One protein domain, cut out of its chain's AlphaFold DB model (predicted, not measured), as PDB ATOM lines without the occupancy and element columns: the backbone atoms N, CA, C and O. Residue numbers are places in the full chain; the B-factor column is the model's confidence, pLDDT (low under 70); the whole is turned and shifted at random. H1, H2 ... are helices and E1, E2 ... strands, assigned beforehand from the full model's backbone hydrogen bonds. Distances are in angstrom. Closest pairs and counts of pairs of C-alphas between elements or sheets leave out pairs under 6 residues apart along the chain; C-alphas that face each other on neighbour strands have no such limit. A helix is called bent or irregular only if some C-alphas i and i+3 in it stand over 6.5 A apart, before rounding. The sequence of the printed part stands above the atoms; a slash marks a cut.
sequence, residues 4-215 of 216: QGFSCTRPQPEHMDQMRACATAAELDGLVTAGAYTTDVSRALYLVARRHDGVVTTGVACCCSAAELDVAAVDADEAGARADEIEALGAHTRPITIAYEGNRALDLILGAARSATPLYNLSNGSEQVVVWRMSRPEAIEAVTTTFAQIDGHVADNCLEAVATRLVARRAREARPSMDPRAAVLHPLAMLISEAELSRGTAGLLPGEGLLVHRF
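Overview. This is residues 4 to 215 of the 216 residues of an uncharacterized protein of Parolsenella catena (UniProt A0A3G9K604). A strongly twisted sheet of seven strands makes the body, with H4 and H5 side by side over one part of it, H6 next to its strand E5, and H3 packed on H6. A small three-stranded sheet with H2 across it makes a head on this body. The printed part has 212 residues, with seven named helices and ten named strands in the order E1 H1 H2 E2 E3 E4 H3 E5 H4 E6 E7 H5 E8 H6 E9 H7 E10. The large sheet runs E6 E7 E3 E4 E9 E5 E8, mixed; the small one runs E2 E1 E10. The class is mixed, helices and strands, and the whole is compact, with a radius of gyration of the C-alphas of 16.5 A and spans of 44 by 41 by 34 A.

Arrangement. E3, residues 45 to 52, and E4, residues 55 to 64, form an antiparallel hairpin, N 48 and O 59 being within hydrogen-bond range at 2.8 A. E7, residues 128 to 134, is antiparallel to E3, with N 49 and O 130 at 2.8 A, and forms a hairpin with the edge strand E6, residues 120 to 123, with N 122 and O 129 at 2.8 A. E9, residues 188 to 193, is antiparallel to E4, with N 60 and O 191 at 2.8 A, and parallel to E5, residues 96 to 100, with N 98 and O 190 at 2.9 A. The edge strand E8, residues 152 to 156, is antiparallel to E5, with N 99 and O 153 at 2.9 A. H4, residues 104 to 113, H5, residues 137 to 147, and H6, residues 158 to 174, make two layers with this sheet, helices on one face of it. H4 touches H5, closest at the C-alphas of Leu 106 and Val 143, 6.6 A, at a shallow tilt of 31 degrees, opposite ways. H6 touches H3, residues 76 to 89, closest at the C-alphas of Ala 83 and Ala 163, 4.5 A, at a steep tilt of 66 degrees. H7, residues 194 to 197, is on the large sheet at a height of 5.4 A. In the small sheet, E2, residues 37 to 39, is antiparallel to E1, residues 8 to 11, with N 10 and O 38 at 2.9 A; E1 and E10, residues 212 to 214, meet only at a point. H2, residues 25 to 33, runs across E2, at 66 degrees on the local plane, and touches H3 only at their ends. H1, residues 13 to 18, is irregular, C-alphas 14 and 17 being 8.1 A apart, and only grazes both sheets. Every O i to N i+4 pair is within hydrogen-bond range in H2, H3, H4, H5 and H6; H1 has 0 of 2, with 1 of 3 O i to N i+3 pairs within range, and H7 is too short for an i+4 pair.

Along the chain. E4 measures 26.7 A from first to last C-alpha, H6 24.4 A and E3 22.1 A. E1 begins at C-alpha 8, (8.300, -57.288, -10.375), E4 at C-alpha 55, (23.018, -35.568, -5.288), and E10 ends at C-alpha 214, (0.761, -56.628, -10.755).

Size, cuts and confidence. The two C-alphas farthest apart, of Gly 125 and Ser 177, are 50.1 A apart. The links E4 to H3, H6 to E9 and H7 to E10 are long, and residues 173 to 179 stand free. The printed part has no cut; its mean pLDDT is 95.3 and no printed residue is under 70.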
ATOM      1  N   GLN A   4       6.865 -56.255   2.276       95.44
ATOM      2  CA  GLN A   4       7.175 -57.501   1.588       95.44
ATOM      3  C   GLN A   4       7.834 -57.252   0.233       95.44
ATOM      4  O   GLN A   4       7.629 -56.219  -0.406       95.44
ATOM      5  N   GLY A   5       8.606 -58.237  -0.222       96.75
ATOM      6  CA  GLY A   5       9.057 -58.282  -1.608       96.75
ATOM      7  C   GLY A   5       7.911 -58.597  -2.569       96.75
ATOM      8  O   GLY A   5       6.892 -59.187  -2.189       96.75
ATOM      9  N   PHE A   6       8.113 -58.262  -3.839       97.31
ATOM     10  CA  PHE A   6       7.129 -58.478  -4.897       97.31
ATOM     11  C   PHE A   6       7.761 -59.086  -6.145       97.31
ATOM     12  O   PHE A   6       8.973 -59.007  -6.352       97.31
ATOM     13  N   SER A   7       6.927 -59.752  -6.941       96.38
ATOM     14  CA  SER A   7       7.295 -60.275  -8.255       96.38
ATOM     15  C   SER A   7       7.174 -59.141  -9.261       96.38
ATOM     16  O   SER A   7       6.084 -58.845  -9.742       96.38
ATOM     17  N   CYS A   8       8.286 -58.458  -9.513       97.88
ATOM     18  CA  CYS A   8       8.300 -57.288 -10.375       97.88
ATOM     19  C   CYS A   8       8.099 -57.671 -11.841       97.88
ATOM     20  O   CYS A   8       8.841 -58.499 -12.377       97.88
ATOM     21  N   THR A   9       7.141 -57.023 -12.494       98.00
ATOM     22  CA  THR A   9       7.052 -56.945 -13.948       98.00
ATOM     23  C   THR A   9       7.849 -55.724 -14.409       98.00
ATOM     24  O   THR A   9       7.631 -54.613 -13.932       98.00
ATOM     25  N   ARG A  10       8.826 -55.917 -15.291       97.56
ATOM     26  CA  ARG A  10       9.823 -54.892 -15.643       97.56
ATOM     27  C   ARG A  10      10.356 -55.079 -17.067       97.56
ATOM     28  O   ARG A  10      10.320 -56.212 -17.553       97.56
ATOM     29  N   PRO A  11      10.893 -54.037 -17.723       97.75
ATOM     30  CA  PRO A  11      11.492 -54.167 -19.047       97.75
ATOM     31  C   PRO A  11      12.686 -55.122 -19.016       97.75
ATOM     32  O   PRO A  11      13.449 -55.148 -18.046       97.75
ATOM     33  N   GLN A  12      12.913 -55.888 -20.072       96.25
ATOM     34  CA  GLN A  12      14.194 -56.573 -20.218       96.25
ATOM     35  C   GLN A  12      15.311 -55.534 -20.444       96.25
ATOM     36  O   GLN A  12      15.057 -54.526 -21.107       96.25
ATOM     37  N   PRO A  13      16.528 -55.720 -19.895       93.62
ATOM     38  CA  PRO A  13      17.626 -54.764 -20.070       93.62
ATOM     39  C   PRO A  13      17.917 -54.390 -21.533       93.62
ATOM     40  O   PRO A  13      18.245 -53.242 -21.822       93.62
ATOM     41  N   GLU A  14      17.755 -55.334 -22.457       94.69
ATOM     42  CA  GLU A  14      17.901 -55.157 -23.906       94.69
ATOM     43  C   GLU A  14      16.732 -54.414 -24.585       94.69
ATOM     44  O   GLU A  14      16.883 -53.968 -25.718       94.69
ATOM     45  N   HIS A  15      15.597 -54.253 -23.896       95.81
ATOM     46  CA  HIS A  15      14.359 -53.630 -24.389       95.81
ATOM     47  C   HIS A  15      13.973 -52.381 -23.573       95.81
ATOM     48  O   HIS A  15      12.797 -52.025 -23.454       95.81
ATOM     49  N   MET A  16      14.958 -51.707 -22.971       94.56
ATOM     50  CA  MET A  16      14.732 -50.505 -22.155       94.56
ATOM     51  C   MET A  16      14.116 -49.336 -22.937       94.56
ATOM     52  O   MET A  16      13.452 -48.492 -22.338       94.56
ATOM     53  N   ASP A  17      14.290 -49.293 -24.257       94.19
ATOM     54  CA  ASP A  17      13.640 -48.343 -25.166       94.19
ATOM     55  C   ASP A  17      12.109 -48.489 -25.201       94.19
ATOM     56  O   ASP A  17      11.405 -47.544 -25.553       94.19
ATOM     57  N   GLN A  18      11.583 -49.649 -24.793       95.06
ATOM     58  CA  GLN A  18      10.146 -49.919 -24.723       95.06
ATOM     59  C   GLN A  18       9.533 -49.623 -23.351       95.06
ATOM     60  O   GLN A  18       8.319 -49.784 -23.187       95.06
ATOM     61  N   MET A  19      10.340 -49.194 -22.371       95.88
ATOM     62  CA  MET A  19       9.850 -48.799 -21.052       95.88
ATOM     63  C   MET A  19       8.863 -47.635 -21.185       95.88
ATOM     64  O   MET A  19       9.215 -46.565 -21.684       95.88
ATOM     65  N   ARG A  20       7.633 -47.828 -20.705       95.19
ATOM     66  CA  ARG A  20       6.587 -46.799 -20.722       95.19
ATOM     67  C   ARG A  20       5.550 -47.012 -19.622       95.19
ATOM     68  O   ARG A  20       5.423 -48.113 -19.089       95.19
ATOM     69  N   ALA A  21       4.756 -45.974 -19.371       95.06
ATOM     70  CA  ALA A  21       3.507 -46.100 -18.634       95.06
ATOM     71  C   ALA A  21       2.486 -46.869 -19.491       95.06
ATOM     72  O   ALA A  21       2.192 -46.464 -20.617       95.06
ATOM     73  N   CYS A  22       1.978 -47.986 -18.976       95.00
ATOM     74  CA  CYS A  22       0.860 -48.716 -19.573       95.00
ATOM     75  C   CYS A  22      -0.447 -48.215 -18.962       95.00
ATOM     76  O   CYS A  22      -0.513 -48.021 -17.751       95.00
ATOM     77  N   ALA A  23      -1.483 -48.053 -19.780       94.19
ATOM     78  CA  ALA A  23      -2.800 -47.626 -19.312       94.19
ATOM     79  C   ALA A  23      -3.700 -48.807 -18.920       94.19
ATOM     80  O   ALA A  23      -4.613 -48.651 -18.117       94.19
ATOM     81  N   THR A  24      -3.468 -49.991 -19.497       97.06
ATOM     82  CA  THR A  24      -4.331 -51.166 -19.296       97.06
ATOM     83  C   THR A  24      -3.529 -52.449 -19.103       97.06
ATOM     84  O   THR A  24      -2.395 -52.568 -19.579       97.06
ATOM     85  N   ALA A  25      -4.146 -53.448 -18.465       96.69
ATOM     86  CA  ALA A  25      -3.559 -54.782 -18.325       96.69
ATOM     87  C   ALA A  25      -3.183 -55.399 -19.686       96.69
ATOM     88  O   ALA A  25      -2.105 -55.971 -19.831       96.69
ATOM     89  N   ALA A  26      -4.022 -55.203 -20.712       97.31
ATOM     90  CA  ALA A  26      -3.796 -55.736 -22.055       97.31
ATOM     91  C   ALA A  26      -2.535 -55.162 -22.727       97.31
ATOM     92  O   ALA A  26      -1.822 -55.883 -23.424       97.31
ATOM     93  N   GLU A  27      -2.224 -53.881 -22.505       97.31
ATOM     94  CA  GLU A  27      -0.984 -53.278 -23.007       97.31
ATOM     95  C   GLU A  27       0.254 -53.886 -22.343       97.31
ATOM     96  O   GLU A  27       1.237 -54.187 -23.027       97.31
ATOM     97  N   LEU A  28       0.199 -54.080 -21.021       97.12
ATOM     98  CA  LEU A  28       1.286 -54.694 -20.263       97.12
ATOM     99  C   LEU A  28       1.467 -56.168 -20.651       97.12
ATOM    100  O   LEU A  28       2.593 -56.624 -20.844       97.12
ATOM    101  N   ASP A  29       0.372 -56.904 -20.835       97.44
ATOM    102  CA  ASP A  29       0.386 -58.290 -21.311       97.44
ATOM    103  C   ASP A  29       0.952 -58.409 -22.722       97.44
ATOM    104  O   ASP A  29       1.726 -59.330 -23.001       97.44
ATOM    105  N   GLY A  30       0.630 -57.459 -23.600       97.56
ATOM    106  CA  GLY A  30       1.225 -57.363 -24.929       97.56
ATOM    107  C   GLY A  30       2.745 -57.209 -24.866       97.56
ATOM    108  O   GLY A  30       3.458 -57.906 -25.584       97.56
ATOM    109  N   LEU A  31       3.255 -56.363 -23.963       97.56
ATOM    110  CA  LEU A  31       4.696 -56.175 -23.752       97.56
ATOM    111  C   LEU A  31       5.389 -57.415 -23.186       97.56
ATOM    112  O   LEU A  31       6.497 -57.744 -23.613       97.56
ATOM    113  N   VAL A  32       4.750 -58.109 -22.243       97.31
ATOM    114  CA  VAL A  32       5.278 -59.360 -21.683       97.31
ATOM    115  C   VAL A  32       5.295 -60.456 -22.751       97.31
ATOM    116  O   VAL A  32       6.303 -61.135 -22.926       97.31
ATOM    117  N   THR A  33       4.217 -60.589 -23.525       97.69
ATOM    118  CA  THR A  33       4.101 -61.582 -24.607       97.69
ATOM    119  C   THR A  33       5.098 -61.315 -25.735       97.69
ATOM    120  O   THR A  33       5.675 -62.251 -26.283       97.69
ATOM    121  N   ALA A  34       5.345 -60.042 -26.057       97.31
ATOM    122  CA  ALA A  34       6.352 -59.630 -27.033       97.31
ATOM    123  C   ALA A  34       7.799 -59.794 -26.529       97.31
ATOM    124  O   ALA A  34       8.735 -59.553 -27.287       97.31
ATOM    125  N   GLY A  35       7.997 -60.174 -25.263       97.44
ATOM    126  CA  GLY A  35       9.315 -60.323 -24.650       97.44
ATOM    127  C   GLY A  35       9.987 -59.001 -24.271       97.44
ATOM    128  O   GLY A  35      11.103 -59.022 -23.771       97.44
ATOM    129  N   ALA A  36       9.329 -57.854 -24.440       97.69
ATOM    130  CA  ALA A  36       9.879 -56.565 -24.027       97.69
ATOM    131  C   ALA A  36       9.910 -56.416 -22.500       97.69
ATOM    132  O   ALA A  36      10.805 -55.779 -21.949       97.69
ATOM    133  N   TYR A  37       8.937 -57.019 -21.814       98.25
ATOM    134  CA  TYR A  37       8.859 -57.078 -20.359       98.25
ATOM    135  C   TYR A  37       8.985 -58.519 -19.866       98.25
ATOM    136  O   TYR A  37       8.612 -59.471 -20.547       98.25
ATOM    137  N   THR A  38       9.477 -58.676 -18.643       97.31
ATOM    138  CA  THR A  38       9.542 -59.953 -17.934       97.31
ATOM    139  C   THR A  38       8.963 -59.806 -16.534       97.31
ATOM    140  O   THR A  38       8.998 -58.718 -15.958       97.31
ATOM    141  N   THR A  39       8.420 -60.894 -15.986       96.88
ATOM    142  CA  THR A  39       7.951 -60.948 -14.596       96.88
ATOM    143  C   THR A  39       8.879 -61.841 -13.789       96.88
ATOM    144  O   THR A  39       9.071 -63.013 -14.111       96.88
ATOM    145  N   ASP A  40       9.457 -61.282 -12.730       95.38
ATOM    146  CA  ASP A  40      10.371 -62.008 -11.860       95.38
ATOM    147  C   ASP A  40       9.644 -63.161 -11.141       95.38
ATOM    148  O   ASP A  40       8.655 -62.965 -10.434       95.38
ATOM    149  N   VAL A  41      10.186 -64.376 -11.277       90.44
ATOM    150  CA  VAL A  41       9.602 -65.601 -10.694       90.44
ATOM    151  C   VAL A  41       9.572 -65.553  -9.165       90.44
ATOM    152  O   VAL A  41       8.637 -66.045  -8.538       90.44
ATOM    153  N   SER A  42      10.593 -64.954  -8.548       93.00
ATOM    154  CA  SER A  42      10.693 -64.825  -7.096       93.00
ATOM    155  C   SER A  42      10.456 -63.388  -6.654       93.00
ATOM    156  O   SER A  42      10.932 -62.443  -7.290       93.00
ATOM    157  N   ARG A  43       9.806 -63.245  -5.498       95.19
ATOM    158  CA  ARG A  43       9.671 -61.962  -4.814       95.19
ATOM    159  C   ARG A  43      11.046 -61.424  -4.427       95.19
ATOM    160  O   ARG A  43      11.907 -62.182  -3.976       95.19
ATOM    161  N   ALA A  44      11.238 -60.127  -4.609       97.50
ATOM    162  CA  ALA A  44      12.466 -59.431  -4.255       97.50
ATOM    163  C   ALA A  44      12.155 -58.042  -3.686       97.50
ATOM    164  O   ALA A  44      11.056 -57.513  -3.859       97.50
ATOM    165  N   LEU A  45      13.144 -57.472  -3.004       98.06
ATOM    166  CA  LEU A  45      13.212 -56.038  -2.731       98.06
ATOM    167  C   LEU A  45      14.139 -55.410  -3.772       98.06
ATOM    168  O   LEU A  45      15.093 -56.059  -4.217       98.06
ATOM    169  N   TYR A  46      13.889 -54.163  -4.157       98.25
ATOM    170  CA  TYR A  46      14.730 -53.476  -5.138       98.25
ATOM    171  C   TYR A  46      15.332 -52.238  -4.501       98.25
ATOM    172  O   TYR A  46      14.620 -51.310  -4.140       98.25
ATOM    173  N   LEU A  47      16.651 -52.222  -4.356       98.12
ATOM    174  CA  LEU A  47      17.352 -51.019  -3.938       98.12
ATOM    175  C   LEU A  47      17.516 -50.120  -5.159       98.12
ATOM    176  O   LEU A  47      17.956 -50.587  -6.208       98.12
ATOM    177  N   VAL A  48      17.177 -48.848  -5.018       98.06
ATOM    178  CA  VAL A  48      17.262 -47.840  -6.070       98.06
ATOM    179  C   VAL A  48      18.179 -46.725  -5.593       98.06
ATOM    180  O   VAL A  48      18.038 -46.238  -4.475       98.06
ATOM    181  N   ALA A  49      19.120 -46.323  -6.439       97.19
ATOM    182  CA  ALA A  49      19.892 -45.101  -6.276       97.19
ATOM    183  C   ALA A  49      19.599 -44.174  -7.455       97.19
ATOM    184  O   ALA A  49      19.769 -44.577  -8.608       97.19
ATOM    185  N   ARG A  50      19.195 -42.938  -7.170       96.44
ATOM    186  CA  ARG A  50      19.013 -41.880  -8.163       96.44
ATOM    187  C   ARG A  50      20.058 -40.805  -7.940       96.44
ATOM    188  O   ARG A  50      20.124 -40.244  -6.853       96.44
ATOM    189  N   ARG A  51      20.833 -40.483  -8.972       95.25
ATOM    190  CA  ARG A  51      21.580 -39.230  -9.039       95.25
ATOM    191  C   ARG A  51      20.723 -38.185  -9.740       95.25
ATOM    192  O   ARG A  51      20.432 -38.374 -10.920       95.25
ATOM    193  N   HIS A  52      20.380 -37.127  -9.017       90.62
ATOM    194  CA  HIS A  52      19.650 -35.963  -9.507       90.62
ATOM    195  C   HIS A  52      20.352 -34.691  -9.026       90.62
ATOM    196  O   HIS A  52      20.693 -34.595  -7.848       90.62
ATOM    197  N   ASP A  53      20.654 -33.766  -9.941       88.56
ATOM    198  CA  ASP A  53      21.373 -32.513  -9.641       88.56
ATOM    199  C   ASP A  53      22.663 -32.704  -8.814       88.56
ATOM    200  O   ASP A  53      23.002 -31.943  -7.910       88.56
ATOM    201  N   GLY A  54      23.412 -33.769  -9.122       89.38
ATOM    202  CA  GLY A  54      24.675 -34.102  -8.452       89.38
ATOM    203  C   GLY A  54      24.527 -34.747  -7.069       89.38
ATOM    204  O   GLY A  54      25.527 -35.212  -6.519       89.38
ATOM    205  N   VAL A  55      23.310 -34.854  -6.534       93.75
ATOM    206  CA  VAL A  55      23.018 -35.568  -5.288       93.75
ATOM    207  C   VAL A  55      22.578 -36.992  -5.598       93.75
ATOM    208  O   VAL A  55      21.764 -37.218  -6.489       93.75
ATOM    209  N   VAL A  56      23.117 -37.961  -4.859       94.88
ATOM    210  CA  VAL A  56      22.656 -39.351  -4.907       94.88
ATOM    211  C   VAL A  56      21.723 -39.600  -3.733       94.88
ATOM    212  O   VAL A  56      22.150 -39.461  -2.590       94.88
ATOM    213  N   THR A  57      20.491 -40.002  -4.034       96.12
ATOM    214  CA  THR A  57      19.500 -40.455  -3.055       96.12
ATOM    215  C   THR A  57      19.242 -41.941  -3.245       96.12
ATOM    216  O   THR A  57      19.163 -42.428  -4.378       96.12
ATOM    217  N   THR A  58      19.115 -42.675  -2.145       96.62
ATOM    218  CA  THR A  58      18.832 -44.112  -2.146       96.62
ATOM    219  C   THR A  58      17.523 -44.453  -1.447       96.62
ATOM    220  O   THR A  58      17.115 -43.790  -0.497       96.62
ATOM    221  N   GLY A  59      16.865 -45.511  -1.917       97.19
ATOM    222  CA  GLY A  59      15.618 -46.002  -1.341       97.19
ATOM    223  C   GLY A  59      15.313 -47.440  -1.737       97.19
ATOM    224  O   GLY A  59      15.894 -47.982  -2.678       97.19
ATOM    225  N   VAL A  60      14.415 -48.082  -0.998       98.19
ATOM    226  CA  VAL A  60      14.045 -49.488  -1.194       98.19
ATOM    227  C   VAL A  60      12.627 -49.567  -1.738       98.19
ATOM    228  O   VAL A  60      11.678 -49.213  -1.046       98.19
ATOM    229  N   ALA A  61      12.474 -50.076  -2.957       98.38
ATOM    230  CA  ALA A  61      11.178 -50.414  -3.515       98.38
ATOM    231  C   ALA A  61      10.708 -51.782  -2.999       98.38
ATOM    232  O   ALA A  61      11.404 -52.801  -3.123       98.38
ATOM    233  N   CYS A  62       9.511 -51.796  -2.428       98.19
ATOM    234  CA  CYS A  62       8.849 -52.958  -1.842       98.19
ATOM    235  C   CYS A  62       7.328 -52.792  -1.928       98.19
ATOM    236  O   CYS A  62       6.840 -51.824  -2.506       98.19
ATOM    237  N   CYS A  63       6.572 -53.694  -1.308       97.81
ATOM    238  CA  CYS A  63       5.148 -53.487  -1.073       97.81
ATOM    239  C   CYS A  63       4.864 -53.302   0.417       97.81
ATOM    240  O   CYS A  63       5.469 -53.988   1.239       97.81
ATOM    241  N   CYS A  64       3.932 -52.415   0.756       95.44
ATOM    242  CA  CYS A  64       3.481 -52.168   2.130       95.44
ATOM    243  C   CYS A  64       1.971 -52.394   2.242       95.44
ATOM    244  O   CYS A  64       1.276 -52.375   1.233       95.44
ATOM    245  N   SER A  65       1.451 -52.627   3.446       94.75
ATOM    246  CA  SER A  65       0.006 -52.775   3.654       94.75
ATOM    247  C   SER A  65      -0.731 -51.460   3.383       94.75
ATOM    248  O   SER A  65      -0.460 -50.454   4.037       94.75
ATOM    249  N   ALA A  66      -1.742 -51.474   2.506       94.75
ATOM    250  CA  ALA A  66      -2.588 -50.297   2.282       94.75
ATOM    251  C   ALA A  66      -3.305 -49.830   3.566       94.75
ATOM    252  O   ALA A  66      -3.687 -48.669   3.680       94.75
ATOM    253  N   ALA A  67      -3.492 -50.728   4.540       91.81
ATOM    254  CA  ALA A  67      -4.120 -50.403   5.818       91.81
ATOM    255  C   ALA A  67      -3.201 -49.618   6.773       91.81
ATOM    256  O   ALA A  67      -3.713 -49.003   7.703       91.81
ATOM    257  N   GLU A  68      -1.882 -49.639   6.554       90.50
ATOM    258  CA  GLU A  68      -0.890 -48.909   7.365       90.50
ATOM    259  C   GLU A  68      -0.612 -47.496   6.834       90.50
ATOM    260  O   GLU A  68       0.064 -46.712   7.491       90.50
ATOM    261  N   LEU A  69      -1.131 -47.159   5.650       90.81
ATOM    262  CA  LEU A  69      -0.930 -45.851   5.039       90.81
ATOM    263  C   LEU A  69      -1.772 -44.793   5.752       90.81
ATOM    264  O   LEU A  69      -2.975 -44.662   5.489       90.81
ATOM    265  N   ASP A  70      -1.132 -44.014   6.617       86.12
ATOM    266  CA  ASP A  70      -1.687 -42.747   7.080       86.12
ATOM    267  C   ASP A  70      -1.522 -41.695   5.978       86.12
ATOM    268  O   ASP A  70      -0.419 -41.467   5.478       86.12
ATOM    269  N   VAL A  71      -2.635 -41.122   5.528       84.19
ATOM    270  CA  VAL A  71      -2.688 -40.299   4.314       84.19
ATOM    271  C   VAL A  71      -3.318 -38.955   4.620       84.19
ATOM    272  O   VAL A  71      -4.368 -38.872   5.259       84.19
ATOM    273  N   ALA A  72      -2.693 -37.898   4.111       83.75
ATOM    274  CA  ALA A  72      -3.288 -36.574   4.109       83.75
ATOM    275  C   ALA A  72      -4.559 -36.546   3.241       83.75
ATOM    276  O   ALA A  72      -4.742 -37.367   2.338       83.75
ATOM    277  N   ALA A  73      -5.429 -35.570   3.502       88.25
ATOM    278  CA  ALA A  73      -6.582 -35.324   2.650       88.25
ATOM    279  C   ALA A  73      -6.129 -34.889   1.247       88.25
ATOM    280  O   ALA A  73      -5.257 -34.032   1.104       88.25
ATOM    281  N   VAL A  74      -6.755 -35.470   0.228       93.38
ATOM    282  CA  VAL A  74      -6.608 -35.105  -1.186       93.38
ATOM    283  C   VAL A  74      -8.000 -34.943  -1.793       93.38
ATOM    284  O   VAL A  74      -8.995 -35.314  -1.162       93.38
ATOM    285  N   ASP A  75      -8.075 -34.403  -3.005       96.50
ATOM    286  CA  ASP A  75      -9.334 -34.318  -3.738       96.50
ATOM    287  C   ASP A  75      -9.902 -35.721  -4.028       96.50
ATOM    288  O   ASP A  75      -9.191 -36.633  -4.464       96.50
ATOM    289  N   ALA A  76     -11.186 -35.917  -3.722       94.56
ATOM    290  CA  ALA A  76     -11.826 -37.224  -3.810       94.56
ATOM    291  C   ALA A  76     -12.077 -37.663  -5.259       94.56
ATOM    292  O   ALA A  76     -12.010 -38.865  -5.535       94.56
ATOM    293  N   ASP A  77     -12.334 -36.717  -6.165       97.25
ATOM    294  CA  ASP A  77     -12.568 -37.002  -7.579       97.25
ATOM    295  C   ASP A  77     -11.240 -37.361  -8.256       97.25
ATOM    296  O   ASP A  77     -11.168 -38.361  -8.974       97.25
ATOM    297  N   GLU A  78     -10.159 -36.636  -7.946       97.56
ATOM    298  CA  GLU A  78      -8.809 -36.978  -8.420       97.56
ATOM    299  C   GLU A  78      -8.356 -38.356  -7.914       97.56
ATOM    300  O   GLU A  78      -7.828 -39.166  -8.681       97.56
ATOM    301  N   ALA A  79      -8.578 -38.658  -6.630       97.19
ATOM    302  CA  ALA A  79      -8.231 -39.962  -6.066       97.19
ATOM    303  C   ALA A  79      -9.085 -41.095  -6.651       97.19
ATOM    304  O   ALA A  79      -8.582 -42.205  -6.836       97.19
ATOM    305  N   GLY A  80     -10.358 -40.820  -6.948       98.31
ATOM    306  CA  GLY A  80     -11.256 -41.736  -7.644       98.31
ATOM    307  C   GLY A  80     -10.761 -42.055  -9.050       98.31
ATOM    308  O   GLY A  80     -10.573 -43.225  -9.369       98.31
ATOM    309  N   ALA A  81     -10.455 -41.026  -9.845       98.44
ATOM    310  CA  ALA A  81      -9.914 -41.186 -11.192       98.44
ATOM    311  C   ALA A  81      -8.595 -41.971 -11.183       98.44
ATOM    312  O   ALA A  81      -8.422 -42.910 -11.960       98.44
ATOM    313  N   ARG A  82      -7.689 -41.663 -10.245       97.94
ATOM    314  CA  ARG A  82      -6.432 -42.409 -10.117       97.94
ATOM    315  C   ARG A  82      -6.651 -43.864  -9.687       97.94
ATOM    316  O   ARG A  82      -5.926 -44.745 -10.140       97.94
ATOM    317  N   ALA A  83      -7.627 -44.143  -8.824       98.31
ATOM    318  CA  ALA A  83      -7.972 -45.516  -8.458       98.31
ATOM    319  C   ALA A  83      -8.506 -46.301  -9.666       98.31
ATOM    320  O   ALA A  83      -8.109 -47.449  -9.859       98.31
ATOM    321  N   ASP A  84      -9.332 -45.668 -10.499       98.44
ATOM    322  CA  ASP A  84      -9.868 -46.274 -11.720       98.44
ATOM    323  C   ASP A  84      -8.745 -46.585 -12.732       98.44
ATOM    324  O   ASP A  84      -8.747 -47.656 -13.340       98.44
ATOM    325  N   GLU A  85      -7.739 -45.710 -12.867       98.12
ATOM    326  CA  GLU A  85      -6.531 -45.974 -13.672       98.12
ATOM    327  C   GLU A  85      -5.748 -47.193 -13.158       98.12
ATOM    328  O   GLU A  85      -5.370 -48.071 -13.938       98.12
ATOM    329  N   ILE A  86      -5.525 -47.273 -11.841       98.31
ATOM    330  CA  ILE A  86      -4.825 -48.398 -11.203       98.31
ATOM    331  C   ILE A  86      -5.596 -49.708 -11.432       98.31
ATOM    332  O   ILE A  86      -4.992 -50.735 -11.748       98.31
ATOM    333  N   GLU A  87      -6.925 -49.687 -11.304       98.31
ATOM    334  CA  GLU A  87      -7.793 -50.847 -11.539       98.31
ATOM    335  C   GLU A  87      -7.818 -51.268 -13.015       98.31
ATOM    336  O   GLU A  87      -7.743 -52.465 -13.300       98.31
ATOM    337  N   ALA A  88      -7.858 -50.317 -13.955       97.81
ATOM    338  CA  ALA A  88      -7.813 -50.592 -15.393       97.81
ATOM    339  C   ALA A  88      -6.478 -51.217 -15.833       97.81
ATOM    340  O   ALA A  88      -6.446 -52.112 -16.690       97.81
ATOM    341  N   LEU A  89      -5.372 -50.771 -15.234       97.75
ATOM    342  CA  LEU A  89      -4.055 -51.363 -15.445       97.75
ATOM    343  C   LEU A  89      -3.899 -52.713 -14.731       97.75
ATOM    344  O   LEU A  89      -3.185 -53.588 -15.221       97.75
ATOM    345  N   GLY A  90      -4.537 -52.889 -13.573       98.00
ATOM    346  CA  GLY A  90      -4.382 -54.086 -12.747       98.00
ATOM    347  C   GLY A  90      -2.994 -54.205 -12.102       98.00
ATOM    348  O   GLY A  90      -2.537 -55.311 -11.788       98.00
ATOM    349  N   ALA A  91      -2.287 -53.083 -11.946       97.94
ATOM    350  CA  ALA A  91      -0.951 -53.039 -11.371       97.94
ATOM    351  C   ALA A  91      -0.640 -51.691 -10.709       97.94
ATOM    352  O   ALA A  91      -1.161 -50.652 -11.101       97.94
ATOM    353  N   HIS A  92       0.275 -51.710  -9.741       97.50
ATOM    354  CA  HIS A  92       0.889 -50.513  -9.174       97.50
ATOM    355  C   HIS A  92       2.195 -50.208  -9.918       97.50
ATOM    356  O   HIS A  92       3.117 -51.031  -9.928       97.50
ATOM    357  N   THR A  93       2.282 -49.030 -10.530       96.00
ATOM    358  CA  THR A  93       3.454 -48.556 -11.292       96.00
ATOM    359  C   THR A  93       4.180 -47.403 -10.614       96.00
ATOM    360  O   THR A  93       5.363 -47.181 -10.884       96.00
ATOM    361  N   ARG A  94       3.484 -46.671  -9.740       95.81
ATOM    362  CA  ARG A  94       4.013 -45.519  -9.019       95.81
ATOM    363  C   ARG A  94       4.145 -45.860  -7.531       95.81
ATOM    364  O   ARG A  94       3.148 -46.185  -6.893       95.81
ATOM    365  N   PRO A  95       5.361 -45.833  -6.963       97.56
ATOM    366  CA  PRO A  95       5.544 -46.118  -5.551       97.56
ATOM    367  C   PRO A  95       5.059 -44.956  -4.681       97.56
ATOM    368  O   PRO A  95       5.338 -43.791  -4.966       97.56
ATOM    369  N   ILE A  96       4.422 -45.281  -3.563       97.44
ATOM    370  CA  ILE A  96       4.181 -44.322  -2.479       97.44
ATOM    371  C   ILE A  96       5.501 -44.088  -1.746       97.44
ATOM    372  O   ILE A  96       6.147 -45.055  -1.340       97.44
ATOM    373  N   THR A  97       5.913 -42.835  -1.562       97.38
ATOM    374  CA  THR A  97       7.151 -42.550  -0.829       97.38
ATOM    375  C   THR A  97       6.866 -42.576   0.663       97.38
ATOM    376  O   THR A  97       6.062 -41.787   1.160       97.38
ATOM    377  N   ILE A  98       7.542 -43.472   1.380       97.31
ATOM    378  CA  ILE A  98       7.434 -43.601   2.831       97.31
ATOM    379  C   ILE A  98       8.783 -43.241   3.445       97.31
ATOM    380  O   ILE A  98       9.789 -43.910   3.180       97.31
ATOM    381  N   ALA A  99       8.799 -42.184   4.252       97.06
ATOM    382  CA  ALA A  99       9.981 -41.771   4.985       97.06
ATOM    383  C   ALA A  99      10.088 -42.514   6.320       97.06
ATOM    384  O   ALA A  99       9.074 -42.846   6.940       97.06
ATOM    385  N   TYR A 100      11.316 -42.813   6.739       96.81
ATOM    386  CA  TYR A 100      11.596 -43.509   7.993       96.81
ATOM    387  C   TYR A 100      12.878 -42.997   8.661       96.81
ATOM    388  O   TYR A 100      13.810 -42.530   7.997       96.81
ATOM    389  N   GLU A 101      12.955 -43.123   9.986       96.69
ATOM    390  CA  GLU A 101      14.159 -42.753  10.734       96.69
ATOM    391  C   GLU A 101      15.316 -43.725  10.444       96.69
ATOM    392  O   GLU A 101      15.145 -44.944  10.414       96.69
ATOM    393  N   GLY A 102      16.519 -43.185  10.222       93.25
ATOM    394  CA  GLY A 102      17.692 -43.972   9.845       93.25
ATOM    395  C   GLY A 102      18.005 -45.110  10.824       93.25
ATOM    396  O   GLY A 102      17.934 -44.953  12.043       93.25
ATOM    397  N   ASN A 103      18.410 -46.265  10.291       95.56
ATOM    398  CA  ASN A 103      18.731 -47.446  11.085       95.56
ATOM    399  C   ASN A 103      20.055 -48.060  10.625       95.56
ATOM    400  O   ASN A 103      20.178 -48.565   9.510       95.56
ATOM    401  N   ARG A 104      21.033 -48.107  11.532       93.56
ATOM    402  CA  ARG A 104      22.393 -48.564  11.219       93.56
ATOM    403  C   ARG A 104      22.464 -50.017  10.734       93.56
ATOM    404  O   ARG A 104      23.347 -50.343   9.943       93.56
ATOM    405  N   ALA A 105      21.582 -50.899  11.207       93.31
ATOM    406  CA  ALA A 105      21.547 -52.282  10.733       93.31
ATOM    407  C   ALA A 105      21.047 -52.349   9.281       93.31
ATOM    408  O   ALA A 105      21.653 -53.045   8.465       93.31
ATOM    409  N   LEU A 106      20.015 -51.568   8.936       94.19
ATOM    410  CA  LEU A 106      19.566 -51.426   7.548       94.19
ATOM    411  C   LEU A 106      20.667 -50.850   6.662       94.19
ATOM    412  O   LEU A 106      20.925 -51.410   5.601       94.19
ATOM    413  N   ASP A 107      21.367 -49.806   7.103       92.94
ATOM    414  CA  ASP A 107      22.431 -49.176   6.311       92.94
ATOM    415  C   ASP A 107      23.531 -50.173   5.922       92.94
ATOM    416  O   ASP A 107      24.031 -50.150   4.794       92.94
ATOM    417  N   LEU A 108      23.882 -51.089   6.831       93.69
ATOM    418  CA  LEU A 108      24.847 -52.158   6.568       93.69
ATOM    419  C   LEU A 108      24.314 -53.171   5.546       93.69
ATOM    420  O   LEU A 108      25.027 -53.517   4.602       93.69
ATOM    421  N   ILE A 109      23.065 -53.623   5.701       93.00
ATOM    422  CA  ILE A 109      22.446 -54.602   4.793       93.00
ATOM    423  C   ILE A 109      22.279 -54.006   3.386       93.00
ATOM    424  O   ILE A 109      22.669 -54.622   2.391       93.00
ATOM    425  N   LEU A 110      21.752 -52.783   3.294       93.12
ATOM    426  CA  LEU A 110      21.569 -52.058   2.035       93.12
ATOM    427  C   LEU A 110      22.916 -51.658   1.418       93.12
ATOM    428  O   LEU A 110      23.087 -51.709   0.201       93.12
ATOM    429  N   GLY A 111      23.912 -51.321   2.241       92.88
ATOM    430  CA  GLY A 111      25.301 -51.133   1.824       92.88
ATOM    431  C   GLY A 111      25.869 -52.360   1.118       92.88
ATOM    432  O   GLY A 111      26.383 -52.240   0.006       92.88
ATOM    433  N   ALA A 112      25.713 -53.543   1.713       91.94
ATOM    434  CA  ALA A 112      26.161 -54.793   1.106       91.94
ATOM    435  C   ALA A 112      25.433 -55.086  -0.217       91.94
ATOM    436  O   ALA A 112      26.079 -55.479  -1.189       91.94
ATOM    437  N   ALA A 113      24.123 -54.828  -0.295       91.31
ATOM    438  CA  ALA A 113      23.338 -55.027  -1.517       91.31
ATOM    439  C   ALA A 113      23.864 -54.223  -2.723       91.31
ATOM    440  O   ALA A 113      23.832 -54.724  -3.846       91.31
ATOM    441  N   ARG A 114      24.414 -53.020  -2.498       92.50
ATOM    442  CA  ARG A 114      24.987 -52.159  -3.557       92.50
ATOM    443  C   ARG A 114      26.271 -52.702  -4.175       92.50
ATOM    444  O   ARG A 114      26.642 -52.279  -5.265       92.50
ATOM    445  N   SER A 115      26.956 -53.618  -3.491       90.50
ATOM    446  CA  SER A 115      28.172 -54.253  -4.021       90.50
ATOM    447  C   SER A 115      27.885 -55.341  -5.063       90.50
ATOM    448  O   SER A 115      28.799 -55.780  -5.757       90.50
ATOM    449  N   ALA A 116      26.624 -55.766  -5.194       92.06
ATOM    450  CA  ALA A 116      26.208 -56.708  -6.220       92.06
ATOM    451  C   ALA A 116      26.163 -56.052  -7.609       92.06
ATOM    452  O   ALA A 116      26.058 -54.831  -7.746       92.06
ATOM    453  N   THR A 117      26.173 -56.882  -8.653       95.38
ATOM    454  CA  THR A 117      25.920 -56.421 -10.021       95.38
ATOM    455  C   THR A 117      24.517 -55.804 -10.103       95.38
ATOM    456  O   THR A 117      23.548 -56.469  -9.721       95.38
ATOM    457  N   PRO A 118      24.380 -54.553 -10.575       97.31
ATOM    458  CA  PRO A 118      23.078 -53.916 -10.690       97.31
ATOM    459  C   PRO A 118      22.231 -54.587 -11.776       97.31
ATOM    460  O   PRO A 118      22.739 -55.023 -12.806       97.31
ATOM    461  N   LEU A 119      20.921 -54.624 -11.539       96.56
ATOM    462  CA  LEU A 119      19.916 -55.030 -12.518       96.56
ATOM    463  C   LEU A 119      19.776 -53.988 -13.633       96.56
ATOM    464  O   LEU A 119      19.694 -54.342 -14.804       96.56
ATOM    465  N   TYR A 120      19.773 -52.708 -13.255       97.38
ATOM    466  CA  TYR A 120      19.778 -51.584 -14.184       97.38
ATOM    467  C   TYR A 120      20.843 -50.580 -13.774       97.38
ATOM    468  O   TYR A 120      21.024 -50.310 -12.587       97.38
ATOM    469  N   ASN A 121      21.509 -49.996 -14.763       96.50
ATOM    470  CA  ASN A 121      22.381 -48.840 -14.600       96.50
ATOM    471  C   ASN A 121      22.117 -47.888 -15.771       96.50
ATOM    472  O   ASN A 121      22.761 -47.964 -16.814       96.50
ATOM    473  N   LEU A 122      21.087 -47.061 -15.614       94.69
ATOM    474  CA  LEU A 122      20.582 -46.155 -16.639       94.69
ATOM    475  C   LEU A 122      21.192 -44.778 -16.402       94.69
ATOM    476  O   LEU A 122      21.079 -44.247 -15.302       94.69
ATOM    477  N   SER A 123      21.810 -44.172 -17.413       93.06
ATOM    478  CA  SER A 123      22.319 -42.803 -17.309       93.06
ATOM    479  C   SER A 123      22.144 -42.048 -18.617       93.06
ATOM    480  O   SER A 123      22.331 -42.613 -19.691       93.06
ATOM    481  N   ASN A 124      21.821 -40.762 -18.513       87.81
ATOM    482  CA  ASN A 124      21.796 -39.821 -19.636       87.81
ATOM    483  C   ASN A 124      22.901 -38.750 -19.514       87.81
ATOM    484  O   ASN A 124      22.823 -37.697 -20.142       87.81
ATOM    485  N   GLY A 125      23.921 -38.999 -18.685       85.12
ATOM    486  CA  GLY A 125      25.009 -38.061 -18.412       85.12
ATOM    487  C   GLY A 125      24.781 -37.228 -17.153       85.12
ATOM    488  O   GLY A 125      25.594 -37.317 -16.232       85.12
ATOM    489  N   SER A 126      23.690 -36.461 -17.068       84.75
ATOM    490  CA  SER A 126      23.360 -35.669 -15.870       84.75
ATOM    491  C   SER A 126      22.702 -36.531 -14.790       84.75
ATOM    492  O   SER A 126      23.158 -36.573 -13.646       84.75
ATOM    493  N   GLU A 127      21.723 -37.332 -15.187       92.00
ATOM    494  CA  GLU A 127      20.955 -38.217 -14.322       92.00
ATOM    495  C   GLU A 127      21.481 -39.651 -14.387       92.00
ATOM    496  O   GLU A 127      22.027 -40.114 -15.401       92.00
ATOM    497  N   GLN A 128      21.304 -40.381 -13.289       95.81
ATOM    498  CA  GLN A 128      21.592 -41.809 -13.240       95.81
ATOM    499  C   GLN A 128      20.609 -42.526 -12.321       95.81
ATOM    500  O   GLN A 128      20.363 -42.066 -11.212       95.81
ATOM    501  N   VAL A 129      20.083 -43.667 -12.757       96.81
ATOM    502  CA  VAL A 129      19.307 -44.597 -11.934       96.81
ATOM    503  C   VAL A 129      20.028 -45.932 -11.914       96.81
ATOM    504  O   VAL A 129      20.239 -46.544 -12.962       96.81
ATOM    505  N   VAL A 130      20.365 -46.405 -10.721       97.81
ATOM    506  CA  VAL A 130      20.914 -47.744 -10.511       97.81
ATOM    507  C   VAL A 130      19.935 -48.546  -9.669       97.81
ATOM    508  O   VAL A 130      19.467 -48.065  -8.639       97.81
ATOM    509  N   VAL A 131      19.612 -49.757 -10.112       98.12
ATOM    510  CA  VAL A 131      18.681 -50.652  -9.418       98.12
ATOM    511  C   VAL A 131      19.380 -51.964  -9.120       98.12
ATOM    512  O   VAL A 131      19.935 -52.581 -10.026       98.12
ATOM    513  N   TRP A 132      19.307 -52.435  -7.878       98.06
ATOM    514  CA  TRP A 132      19.789 -53.751  -7.465       98.06
ATOM    515  C   TRP A 132      18.624 -54.615  -7.008       98.06
ATOM    516  O   TRP A 132      17.772 -54.173  -6.239       98.06
ATOM    517  N   ARG A 133      18.615 -55.873  -7.446       96.94
ATOM    518  CA  ARG A 133      17.619 -56.865  -7.039       96.94
ATOM    519  C   ARG A 133      18.126 -57.647  -5.829       96.94
ATOM    520  O   ARG A 133      19.096 -58.394  -5.933       96.94
ATOM    521  N   MET A 134      17.444 -57.523  -4.698       96.69
ATOM    522  CA  MET A 134      17.698 -58.309  -3.492       96.69
ATOM    523  C   MET A 134      16.721 -59.486  -3.441       96.69
ATOM    524  O   MET A 134      15.572 -59.334  -3.032       96.69
ATOM    525  N   SER A 135      17.182 -60.665  -3.865       95.12
ATOM    526  CA  SER A 135      16.363 -61.887  -3.936       95.12
ATOM    527  C   SER A 135      16.774 -62.989  -2.954       95.12
ATOM    528  O   SER A 135      16.179 -64.063  -2.967       95.12
ATOM    529  N   ARG A 136      17.815 -62.769  -2.141       93.88
ATOM    530  CA  ARG A 136      18.266 -63.752  -1.145       93.88
ATOM    531  C   ARG A 136      17.272 -63.794   0.023       93.88
ATOM    532  O   ARG A 136      17.071 -62.736   0.622       93.88
ATOM    533  N   PRO A 137      16.689 -64.960   0.364       93.69
ATOM    534  CA  PRO A 137      15.682 -65.059   1.419       93.69
ATOM    535  C   PRO A 137      16.139 -64.463   2.750       93.69
ATOM    536  O   PRO A 137      15.398 -63.689   3.345       93.69
ATOM    537  N   GLU A 138      17.385 -64.716   3.156       94.25
ATOM    538  CA  GLU A 138      17.922 -64.236   4.435       94.25
ATOM    539  C   GLU A 138      18.074 -62.709   4.457       94.25
ATOM    540  O   GLU A 138      17.859 -62.068   5.481       94.25
ATOM    541  N   ALA A 139      18.423 -62.104   3.315       93.88
ATOM    542  CA  ALA A 139      18.528 -60.650   3.203       93.88
ATOM    543  C   ALA A 139      17.143 -59.990   3.228       93.88
ATOM    544  O   ALA A 139      16.953 -58.988   3.916       93.88
ATOM    545  N   ILE A 140      16.168 -60.571   2.521       95.88
ATOM    546  CA  ILE A 140      14.776 -60.103   2.543       95.88
ATOM    547  C   ILE A 140      14.213 -60.210   3.964       95.88
ATOM    548  O   ILE A 140      13.641 -59.245   4.464       95.88
ATOM    549  N   GLU A 141      14.401 -61.344   4.637       96.00
ATOM    550  CA  GLU A 141      13.951 -61.554   6.016       96.00
ATOM    551  C   GLU A 141      14.588 -60.547   6.982       96.00
ATOM    552  O   GLU A 141      13.880 -59.928   7.774       96.00
ATOM    553  N   ALA A 142      15.898 -60.304   6.874       96.06
ATOM    554  CA  ALA A 142      16.583 -59.321   7.710       96.06
ATOM    555  C   ALA A 142      16.039 -57.898   7.502       96.06
ATOM    556  O   ALA A 142      15.767 -57.188   8.474       96.06
ATOM    557  N   VAL A 143      15.836 -57.478   6.248       96.75
ATOM    558  CA  VAL A 143      15.293 -56.148   5.932       96.75
ATOM    559  C   VAL A 143      13.845 -56.023   6.405       96.75
ATOM    560  O   VAL A 143      13.515 -55.066   7.102       96.75
ATOM    561  N   THR A 144      12.990 -56.998   6.089       96.31
ATOM    562  CA  THR A 144      11.573 -56.991   6.496       96.31
ATOM    563  C   THR A 144      11.402 -57.022   8.018       96.31
ATOM    564  O   THR A 144      10.632 -56.226   8.554       96.31
ATOM    565  N   THR A 145      12.176 -57.842   8.735       96.50
ATOM    566  CA  THR A 145      12.172 -57.891  10.210       96.50
ATOM    567  C   THR A 145      12.617 -56.567  10.818       96.50
ATOM    568  O   THR A 145      12.036 -56.113  11.802       96.50
ATOM    569  N   THR A 146      13.621 -55.918  10.227       96.38
ATOM    570  CA  THR A 146      14.098 -54.626  10.730       96.38
ATOM    571  C   THR A 146      13.056 -53.529  10.500       96.38
ATOM    572  O   THR A 146      12.744 -52.790  11.430       96.38
ATOM    573  N   PHE A 147      12.437 -53.464   9.316       96.19
ATOM    574  CA  PHE A 147      11.354 -52.509   9.044       96.19
ATOM    575  C   PHE A 147      10.093 -52.758   9.879       96.19
ATOM    576  O   PHE A 147       9.370 -51.809  10.178       96.19
ATOM    577  N   ALA A 148       9.849 -53.989  10.337       95.19
ATOM    578  CA  ALA A 148       8.757 -54.271  11.266       95.19
ATOM    579  C   ALA A 148       8.903 -53.523  12.606       95.19
ATOM    580  O   ALA A 148       7.894 -53.291  13.265       95.19
ATOM    581  N   GLN A 149      10.123 -53.119  12.980       94.75
ATOM    582  CA  GLN A 149      10.435 -52.365  14.203       94.75
ATOM    583  C   GLN A 149      10.593 -50.853  13.971       94.75
ATOM    584  O   GLN A 149      10.926 -50.128  14.903       94.75
ATOM    585  N   ILE A 150      10.420 -50.385  12.732       94.12
ATOM    586  CA  ILE A 150      10.590 -48.982  12.352       94.12
ATOM    587  C   ILE A 150       9.235 -48.421  11.933       94.12
ATOM    588  O   ILE A 150       8.522 -49.026  11.123       94.12
ATOM    589  N   ASP A 151       8.905 -47.253  12.463       92.94
ATOM    590  CA  ASP A 151       7.760 -46.471  12.019       92.94
ATOM    591  C   ASP A 151       8.136 -45.620  10.804       92.94
ATOM    592  O   ASP A 151       9.287 -45.213  10.627       92.94
ATOM    593  N   GLY A 152       7.157 -45.359   9.949       94.50
ATOM    594  CA  GLY A 152       7.329 -44.474   8.809       94.50
ATOM    595  C   GLY A 152       6.034 -43.762   8.473       94.50
ATOM    596  O   GLY A 152       4.964 -44.129   8.963       94.50
ATOM    597  N   HIS A 153       6.145 -42.728   7.652       95.12
ATOM    598  CA  HIS A 153       5.019 -41.895   7.254       95.12
ATOM    599  C   HIS A 153       5.054 -41.616   5.753       95.12
ATOM    600  O   HIS A 153       6.116 -41.638   5.129       95.12
ATOM    601  N   VAL A 154       3.887 -41.359   5.161       96.38
ATOM    602  CA  VAL A 154       3.796 -40.975   3.748       96.38
ATOM    603  C   VAL A 154       4.408 -39.587   3.581       96.38
ATOM    604  O   VAL A 154       3.885 -38.610   4.113       96.38
ATOM    605  N   ALA A 155       5.519 -39.515   2.854       95.50
ATOM    606  CA  ALA A 155       6.275 -38.283   2.645       95.50
ATOM    607  C   ALA A 155       6.026 -37.656   1.268       95.50
ATOM    608  O   ALA A 155       6.181 -36.450   1.104       95.50
ATOM    609  N   ASP A 156       5.636 -38.464   0.280       95.06
ATOM    610  CA  ASP A 156       5.278 -37.999  -1.060       95.06
ATOM    611  C   ASP A 156       4.333 -39.002  -1.748       95.06
ATOM    612  O   ASP A 156       4.155 -40.135  -1.286       95.06
ATOM    613  N   ASN A 157       3.733 -38.597  -2.868       94.94
ATOM    614  CA  ASN A 157       2.723 -39.342  -3.621       94.94
ATOM    615  C   ASN A 157       1.438 -39.617  -2.811       94.94
ATOM    616  O   ASN A 157       0.845 -40.692  -2.912       94.94
ATOM    617  N   CYS A 158       0.955 -38.627  -2.050       95.75
ATOM    618  CA  CYS A 158      -0.282 -38.732  -1.259       95.75
ATOM    619  C   CYS A 158      -1.497 -39.155  -2.100       95.75
ATOM    620  O   CYS A 158      -2.269 -40.007  -1.666       95.75
ATOM    621  N   LEU A 159      -1.641 -38.621  -3.319       96.44
ATOM    622  CA  LEU A 159      -2.713 -39.020  -4.238       96.44
ATOM    623  C   LEU A 159      -2.662 -40.526  -4.551       96.44
ATOM    624  O   LEU A 159      -3.692 -41.193  -4.522       96.44
ATOM    625  N   GLU A 160      -1.465 -41.081  -4.787       96.88
ATOM    626  CA  GLU A 160      -1.272 -42.519  -5.030       96.88
ATOM    627  C   GLU A 160      -1.636 -43.355  -3.796       96.88
ATOM    628  O   GLU A 160      -2.246 -44.420  -3.916       96.88
ATOM    629  N   ALA A 161      -1.296 -42.856  -2.604       97.31
ATOM    630  CA  ALA A 161      -1.606 -43.516  -1.345       97.31
ATOM    631  C   ALA A 161      -3.119 -43.583  -1.094       97.31
ATOM    632  O   ALA A 161      -3.641 -44.652  -0.762       97.31
ATOM    633  N   VAL A 162      -3.842 -42.480  -1.313       97.81
ATOM    634  CA  VAL A 162      -5.309 -42.454  -1.197       97.81
ATOM    635  C   VAL A 162      -5.963 -43.326  -2.267       97.81
ATOM    636  O   VAL A 162      -6.836 -44.134  -1.938       97.81
ATOM    637  N   ALA A 163      -5.511 -43.232  -3.519       97.94
ATOM    638  CA  ALA A 163      -6.036 -44.032  -4.619       97.94
ATOM    639  C   ALA A 163      -5.853 -45.537  -4.368       97.94
ATOM    640  O   ALA A 163      -6.821 -46.291  -4.436       97.94
ATOM    641  N   THR A 164      -4.662 -45.997  -3.967       97.44
ATOM    642  CA  THR A 164      -4.475 -47.426  -3.665       97.44
ATOM    643  C   THR A 164      -5.290 -47.873  -2.447       97.44
ATOM    644  O   THR A 164      -5.818 -48.987  -2.440       97.44
ATOM    645  N   ARG A 165      -5.465 -47.032  -1.419       96.88
ATOM    646  CA  ARG A 165      -6.381 -47.362  -0.313       96.88
ATOM    647  C   ARG A 165      -7.812 -47.566  -0.804       96.88
ATOM    648  O   ARG A 165      -8.487 -48.476  -0.320       96.88
ATOM    649  N   LEU A 166      -8.263 -46.747  -1.751       97.50
ATOM    650  CA  LEU A 166      -9.570 -46.892  -2.382       97.50
ATOM    651  C   LEU A 166      -9.670 -48.204  -3.176       97.50
ATOM    652  O   LEU A 166     -10.624 -48.950  -2.954       97.50
ATOM    653  N   VAL A 167      -8.668 -48.537  -3.994       98.06
ATOM    654  CA  VAL A 167      -8.589 -49.819  -4.728       98.06
ATOM    655  C   VAL A 167      -8.628 -51.014  -3.769       98.06
ATOM    656  O   VAL A 167      -9.444 -51.922  -3.917       98.06
ATOM    657  N   ALA A 168      -7.807 -51.000  -2.715       97.00
ATOM    658  CA  ALA A 168      -7.782 -52.062  -1.711       97.00
ATOM    659  C   ALA A 168      -9.131 -52.200  -0.978       97.00
ATOM    660  O   ALA A 168      -9.567 -53.316  -0.679       97.00
ATOM    661  N   ARG A 169      -9.813 -51.079  -0.701       96.50
ATOM    662  CA  ARG A 169     -11.154 -51.071  -0.100       96.50
ATOM    663  C   ARG A 169     -12.185 -51.696  -1.039       96.50
ATOM    664  O   ARG A 169     -12.852 -52.642  -0.625       96.50
ATOM    665  N   ARG A 170     -12.259 -51.233  -2.292       97.31
ATOM    666  CA  ARG A 170     -13.154 -51.777  -3.332       97.31
ATOM    667  C   ARG A 170     -12.930 -53.279  -3.524       97.31
ATOM    668  O   ARG A 170     -13.885 -54.051  -3.556       97.31
ATOM    669  N   ALA A 171     -11.670 -53.720  -3.547       96.81
ATOM    670  CA  ALA A 171     -11.308 -55.131  -3.662       96.81
ATOM    671  C   ALA A 171     -11.820 -55.984  -2.484       96.81
ATOM    672  O   ALA A 171     -12.314 -57.095  -2.697       96.81
ATOM    673  N   ARG A 172     -11.737 -55.471  -1.246       95.62
ATOM    674  CA  ARG A 172     -12.285 -56.141  -0.050       95.62
ATOM    675  C   ARG A 172     -13.810 -56.158  -0.037       95.62
ATOM    676  O   ARG A 172     -14.388 -57.182   0.310       95.62
ATOM    677  N   GLU A 173     -14.452 -55.061  -0.424       96.31
ATOM    678  CA  GLU A 173     -15.915 -54.967  -0.528       96.31
ATOM    679  C   GLU A 173     -16.458 -55.967  -1.560       96.31
ATOM    680  O   GLU A 173     -17.415 -56.689  -1.281       96.31
ATOM    681  N   ALA A 174     -15.794 -56.083  -2.714       95.94
ATOM    682  CA  ALA A 174     -16.148 -57.046  -3.753       95.94
ATOM    683  C   ALA A 174     -15.857 -58.506  -3.355       95.94
ATOM    684  O   ALA A 174     -16.499 -59.427  -3.864       95.94
ATOM    685  N   ARG A 175     -14.882 -58.746  -2.465       95.44
ATOM    686  CA  ARG A 175     -14.473 -60.092  -2.033       95.44
ATOM    687  C   ARG A 175     -14.070 -60.118  -0.550       95.44
ATOM    688  O   ARG A 175     -12.878 -60.108  -0.239       95.44
ATOM    689  N   PRO A 176     -15.037 -60.243   0.376       91.00
ATOM    690  CA  PRO A 176     -14.761 -60.184   1.816       91.00
ATOM    691  C   PRO A 176     -13.831 -61.287   2.346       91.00
ATOM    692  O   PRO A 176     -13.151 -61.091   3.347       91.00
ATOM    693  N   SER A 177     -13.776 -62.443   1.676       92.75
ATOM    694  CA  SER A 177     -12.899 -63.575   2.014       92.75
ATOM    695  C   SER A 177     -11.537 -63.542   1.304       92.75
ATOM    696  O   SER A 177     -10.853 -64.565   1.240       92.75
ATOM    697  N   MET A 178     -11.145 -62.399   0.731       93.56
ATOM    698  CA  MET A 178      -9.846 -62.232   0.076       93.56
ATOM    699  C   MET A 178      -8.697 -62.520   1.049       93.56
ATOM    700  O   MET A 178      -8.718 -62.070   2.194       93.56
ATOM    701  N   ASP A 179      -7.676 -63.240   0.572       93.62
ATOM    702  CA  ASP A 179      -6.441 -63.452   1.327       93.62
ATOM    703  C   ASP A 179      -5.877 -62.088   1.760       93.62
ATOM    704  O   ASP A 179      -5.624 -61.240   0.896       93.62
ATOM    705  N   PRO A 180      -5.642 -61.856   3.065       91.38
ATOM    706  CA  PRO A 180      -5.022 -60.632   3.542       91.38
ATOM    707  C   PRO A 180      -3.692 -60.316   2.867       91.38
ATOM    708  O   PRO A 180      -3.336 -59.148   2.872       91.38
ATOM    709  N   ARG A 181      -2.996 -61.311   2.289       90.19
ATOM    710  CA  ARG A 181      -1.730 -61.208   1.539       90.19
ATOM    711  C   ARG A 181      -1.892 -60.907   0.044       90.19
ATOM    712  O   ARG A 181      -0.888 -60.856  -0.672       90.19
ATOM    713  N   ALA A 182      -3.118 -60.727  -0.449       94.25
ATOM    714  CA  ALA A 182      -3.372 -60.438  -1.856       94.25
ATOM    715  C   ALA A 182      -2.607 -59.185  -2.323       94.25
ATOM    716  O   ALA A 182      -2.497 -58.194  -1.597       94.25
ATOM    717  N   ALA A 183      -2.083 -59.236  -3.550       95.31
ATOM    718  CA  ALA A 183      -1.228 -58.193  -4.118       95.31
ATOM    719  C   ALA A 183      -1.907 -56.812  -4.147       95.31
ATOM    720  O   ALA A 183      -1.259 -55.826  -3.813       95.31
ATOM    721  N   VAL A 184      -3.214 -56.767  -4.435       96.94
ATOM    722  CA  VAL A 184      -4.041 -55.543  -4.486       96.94
ATOM    723  C   VAL A 184      -4.150 -54.821  -3.138       96.94
ATOM    724  O   VAL A 184      -4.440 -53.632  -3.078       96.94
ATOM    725  N   LEU A 185      -3.911 -55.532  -2.030       96.88
ATOM    726  CA  LEU A 185      -3.922 -54.954  -0.682       96.88
ATOM    727  C   LEU A 185      -2.562 -54.364  -0.288       96.88
ATOM    728  O   LEU A 185      -2.446 -53.787   0.795       96.88
ATOM    729  N   HIS A 186      -1.546 -54.529  -1.142       97.38
ATOM    730  CA  HIS A 186      -0.176 -54.134  -0.860       97.38
ATOM    731  C   HIS A 186       0.420 -53.284  -1.989       97.38
ATOM    732  O   HIS A 186       1.136 -53.835  -2.833       97.38
ATOM    733  N   PRO A 187       0.142 -51.964  -2.019       97.44
ATOM    734  CA  PRO A 187       0.736 -51.033  -2.973       97.44
ATOM    735  C   PRO A 187       2.247 -51.149  -3.053       97.44
ATOM    736  O   PRO A 187       2.918 -51.459  -2.065       97.44
ATOM    737  N   LEU A 188       2.774 -50.757  -4.210       98.00
ATOM    738  CA  LEU A 188       4.184 -50.434  -4.356       98.00
ATOM    739  C   LEU A 188       4.537 -49.218  -3.478       98.00
ATOM    740  O   LEU A 188       3.843 -48.202  -3.481       98.00
ATOM    741  N   ALA A 189       5.638 -49.316  -2.744       97.88
ATOM    742  CA  ALA A 189       6.179 -48.268  -1.892       97.88
ATOM    743  C   ALA A 189       7.679 -48.094  -2.141       97.88
ATOM    744  O   ALA A 189       8.369 -49.050  -2.496       97.88
ATOM    745  N   MET A 190       8.171 -46.875  -1.937       98.12
ATOM    746  CA  MET A 190       9.584 -46.510  -1.935       98.12
ATOM    747  C   MET A 190       9.947 -46.038  -0.530       98.12
ATOM    748  O   MET A 190       9.534 -44.959  -0.111       98.12
ATOM    749  N   LEU A 191      10.706 -46.851   0.201       97.88
ATOM    750  CA  LEU A 191      11.177 -46.510   1.541       97.88
ATOM    751  C   LEU A 191      12.453 -45.680   1.426       97.88
ATOM    752  O   LEU A 191      13.434 -46.152   0.847       97.88
ATOM    753  N   ILE A 192      12.458 -44.476   1.987       97.56
ATOM    754  CA  ILE A 192      13.597 -43.548   1.944       97.56
ATOM    755  C   ILE A 192      13.876 -43.066   3.368       97.56
ATOM    756  O   ILE A 192      12.949 -42.735   4.097       97.56
ATOM    757  N   SER A 193      15.138 -43.035   3.801       97.06
ATOM    758  CA  SER A 193      15.431 -42.486   5.132       97.06
ATOM    759  C   SER A 193      15.264 -40.962   5.147       97.06
ATOM    760  O   SER A 193      15.534 -40.303   4.142       97.06
ATOM    761  N   GLU A 194      14.922 -40.374   6.293       97.00
ATOM    762  CA  GLU A 194      14.849 -38.906   6.449       97.00
ATOM    763  C   GLU A 194      16.145 -38.191   6.019       97.00
ATOM    764  O   GLU A 194      16.141 -37.111   5.423       97.00
ATOM    765  N   ALA A 195      17.294 -38.814   6.295       95.00
ATOM    766  CA  ALA A 195      18.600 -38.276   5.930       95.00
ATOM    767  C   ALA A 195      18.828 -38.258   4.409       95.00
ATOM    768  O   ALA A 195      19.504 -37.371   3.896       95.00
ATOM    769  N   GLU A 196      18.278 -39.231   3.687       95.25
ATOM    770  CA  GLU A 196      18.341 -39.308   2.225       95.25
ATOM    771  C   GLU A 196      17.346 -38.324   1.591       95.25
ATOM    772  O   GLU A 196      17.702 -37.590   0.665       95.25
ATOM    773  N   LEU A 197      16.129 -38.248   2.142       94.69
ATOM    774  CA  LEU A 197      15.062 -37.373   1.655       94.69
ATOM    775  C   LEU A 197      15.396 -35.888   1.846       94.69
ATOM    776  O   LEU A 197      15.180 -35.087   0.944       94.69
ATOM    777  N   SER A 198      15.997 -35.517   2.979       94.19
ATOM    778  CA  SER A 198      16.419 -34.131   3.251       94.19
ATOM    779  C   SER A 198      17.540 -33.623   2.338       94.19
ATOM    780  O   SER A 198      17.774 -32.416   2.264       94.19
ATOM    781  N   ARG A 199      18.261 -34.523   1.661       90.50
ATOM    782  CA  ARG A 199      19.418 -34.176   0.827       90.50
ATOM    783  C   ARG A 199      19.104 -34.157  -0.659       90.50
ATOM    784  O   ARG A 199      19.785 -33.430  -1.377       90.50
ATOM    785  N   GLY A 200      18.134 -34.945  -1.120       90.50
ATOM    786  CA  GLY A 200      17.832 -35.082  -2.544       90.50
ATOM    787  C   GLY A 200      16.352 -35.305  -2.835       90.50
ATOM    788  O   GLY A 200      15.499 -34.659  -2.241       90.50
ATOM    789  N   THR A 201      16.045 -36.162  -3.810       89.88
ATOM    790  CA  THR A 201      14.689 -36.289  -4.371       89.88
ATOM    791  C   THR A 201      13.956 -37.536  -3.884       89.88
ATOM    792  O   THR A 201      14.543 -38.610  -3.777       89.88
ATOM    793  N   ALA A 202      12.645 -37.412  -3.660       89.44
ATOM    794  CA  ALA A 202      11.746 -38.540  -3.412       89.44
ATOM    795  C   ALA A 202      11.501 -39.390  -4.678       89.44
ATOM    796  O   ALA A 202      11.248 -40.595  -4.601       89.44
ATOM    797  N   GLY A 203      11.596 -38.773  -5.860       91.69
ATOM    798  CA  GLY A 203      11.348 -39.402  -7.157       91.69
ATOM    799  C   GLY A 203      12.530 -40.243  -7.637       91.69
ATOM    800  O   GLY A 203      13.286 -39.818  -8.509       91.69
ATOM    801  N   LEU A 204      12.708 -41.441  -7.072       94.81
ATOM    802  CA  LEU A 204      13.868 -42.286  -7.395       94.81
ATOM    803  C   LEU A 204      13.747 -43.045  -8.725       94.81
ATOM    804  O   LEU A 204      14.763 -43.369  -9.348       94.81
ATOM    805  N   LEU A 205      12.526 -43.337  -9.177       94.44
ATOM    806  CA  LEU A 205      12.296 -44.013 -10.456       94.44
ATOM    807  C   LEU A 205      12.268 -42.999 -11.611       94.44
ATOM    808  O   LEU A 205      11.770 -41.890 -11.441       94.44
ATOM    809  N   PRO A 206      12.773 -43.357 -12.808       89.69
ATOM    810  CA  PRO A 206      12.800 -42.457 -13.961       89.69
ATOM    811  C   PRO A 206      11.425 -42.249 -14.614       89.69
ATOM    812  O   PRO A 206      11.303 -41.406 -15.495       89.69
ATOM    813  N   GLY A 207      10.422 -43.024 -14.210       89.19
ATOM    814  CA  GLY A 207       9.062 -42.980 -14.722       89.19
ATOM    815  C   GLY A 207       8.286 -44.228 -14.316       89.19
ATOM    816  O   GLY A 207       8.836 -45.154 -13.708       89.19
ATOM    817  N   GLU A 208       7.007 -44.253 -14.676       89.75
ATOM    818  CA  GLU A 208       6.171 -45.440 -14.531       89.75
ATOM    819  C   GLU A 208       6.616 -46.530 -15.519       89.75
ATOM    820  O   GLU A 208       6.982 -46.246 -16.661       89.75
ATOM    821  N   GLY A 209       6.605 -47.785 -15.070       92.69
ATOM    822  CA  GLY A 209       6.912 -48.939 -15.917       92.69
ATOM    823  C   GLY A 209       8.288 -49.571 -15.709       92.69
ATOM    824  O   GLY A 209       8.504 -50.649 -16.252       92.69
ATOM    825  N   LEU A 210       9.198 -48.977 -14.922       97.00
ATOM    826  CA  LEU A 210      10.477 -49.630 -14.589       97.00
ATOM    827  C   LEU A 210      10.291 -50.774 -13.583       97.00
ATOM    828  O   LEU A 210      10.853 -51.851 -13.764       97.00
ATOM    829  N   LEU A 211       9.516 -50.526 -12.523       97.81
ATOM    830  CA  LEU A 211       9.151 -51.514 -11.513       97.81
ATOM    831  C   LEU A 211       7.627 -51.560 -11.398       97.81
ATOM    832  O   LEU A 211       7.023 -50.596 -10.935       97.81
ATOM    833  N   VAL A 212       7.011 -52.659 -11.832       98.12
ATOM    834  CA  VAL A 212       5.550 -52.820 -11.843       98.12
ATOM    835  C   VAL A 212       5.151 -53.972 -10.929       98.12
ATOM    836  O   VAL A 212       5.660 -55.086 -11.052       98.12
ATOM    837  N   HIS A 213       4.226 -53.713 -10.008       97.94
ATOM    838  CA  HIS A 213       3.657 -54.716  -9.108       97.94
ATOM    839  C   HIS A 213       2.227 -55.050  -9.536       97.94
ATOM    840  O   HIS A 213       1.298 -54.286  -9.281       97.94
ATOM    841  N   ARG A 214       2.057 -56.180 -10.227       97.12
ATOM    842  CA  ARG A 214       0.761 -56.628 -10.755       97.12
ATOM    843  C   ARG A 214      -0.110 -57.255  -9.667       97.12
ATOM    844  O   ARG A 214       0.390 -57.970  -8.796       97.12
ATOM    845  N   PHE A 215      -1.419 -57.038  -9.757       94.88
ATOM    846  CA  PHE A 215      -2.406 -57.653  -8.866       94.88
ATOM    847  C   PHE A 215      -3.660 -58.194  -9.567       94.88
ATOM    848  O   PHE A 215      -4.475 -58.830  -8.891       94.88
TER     849      PHE A 215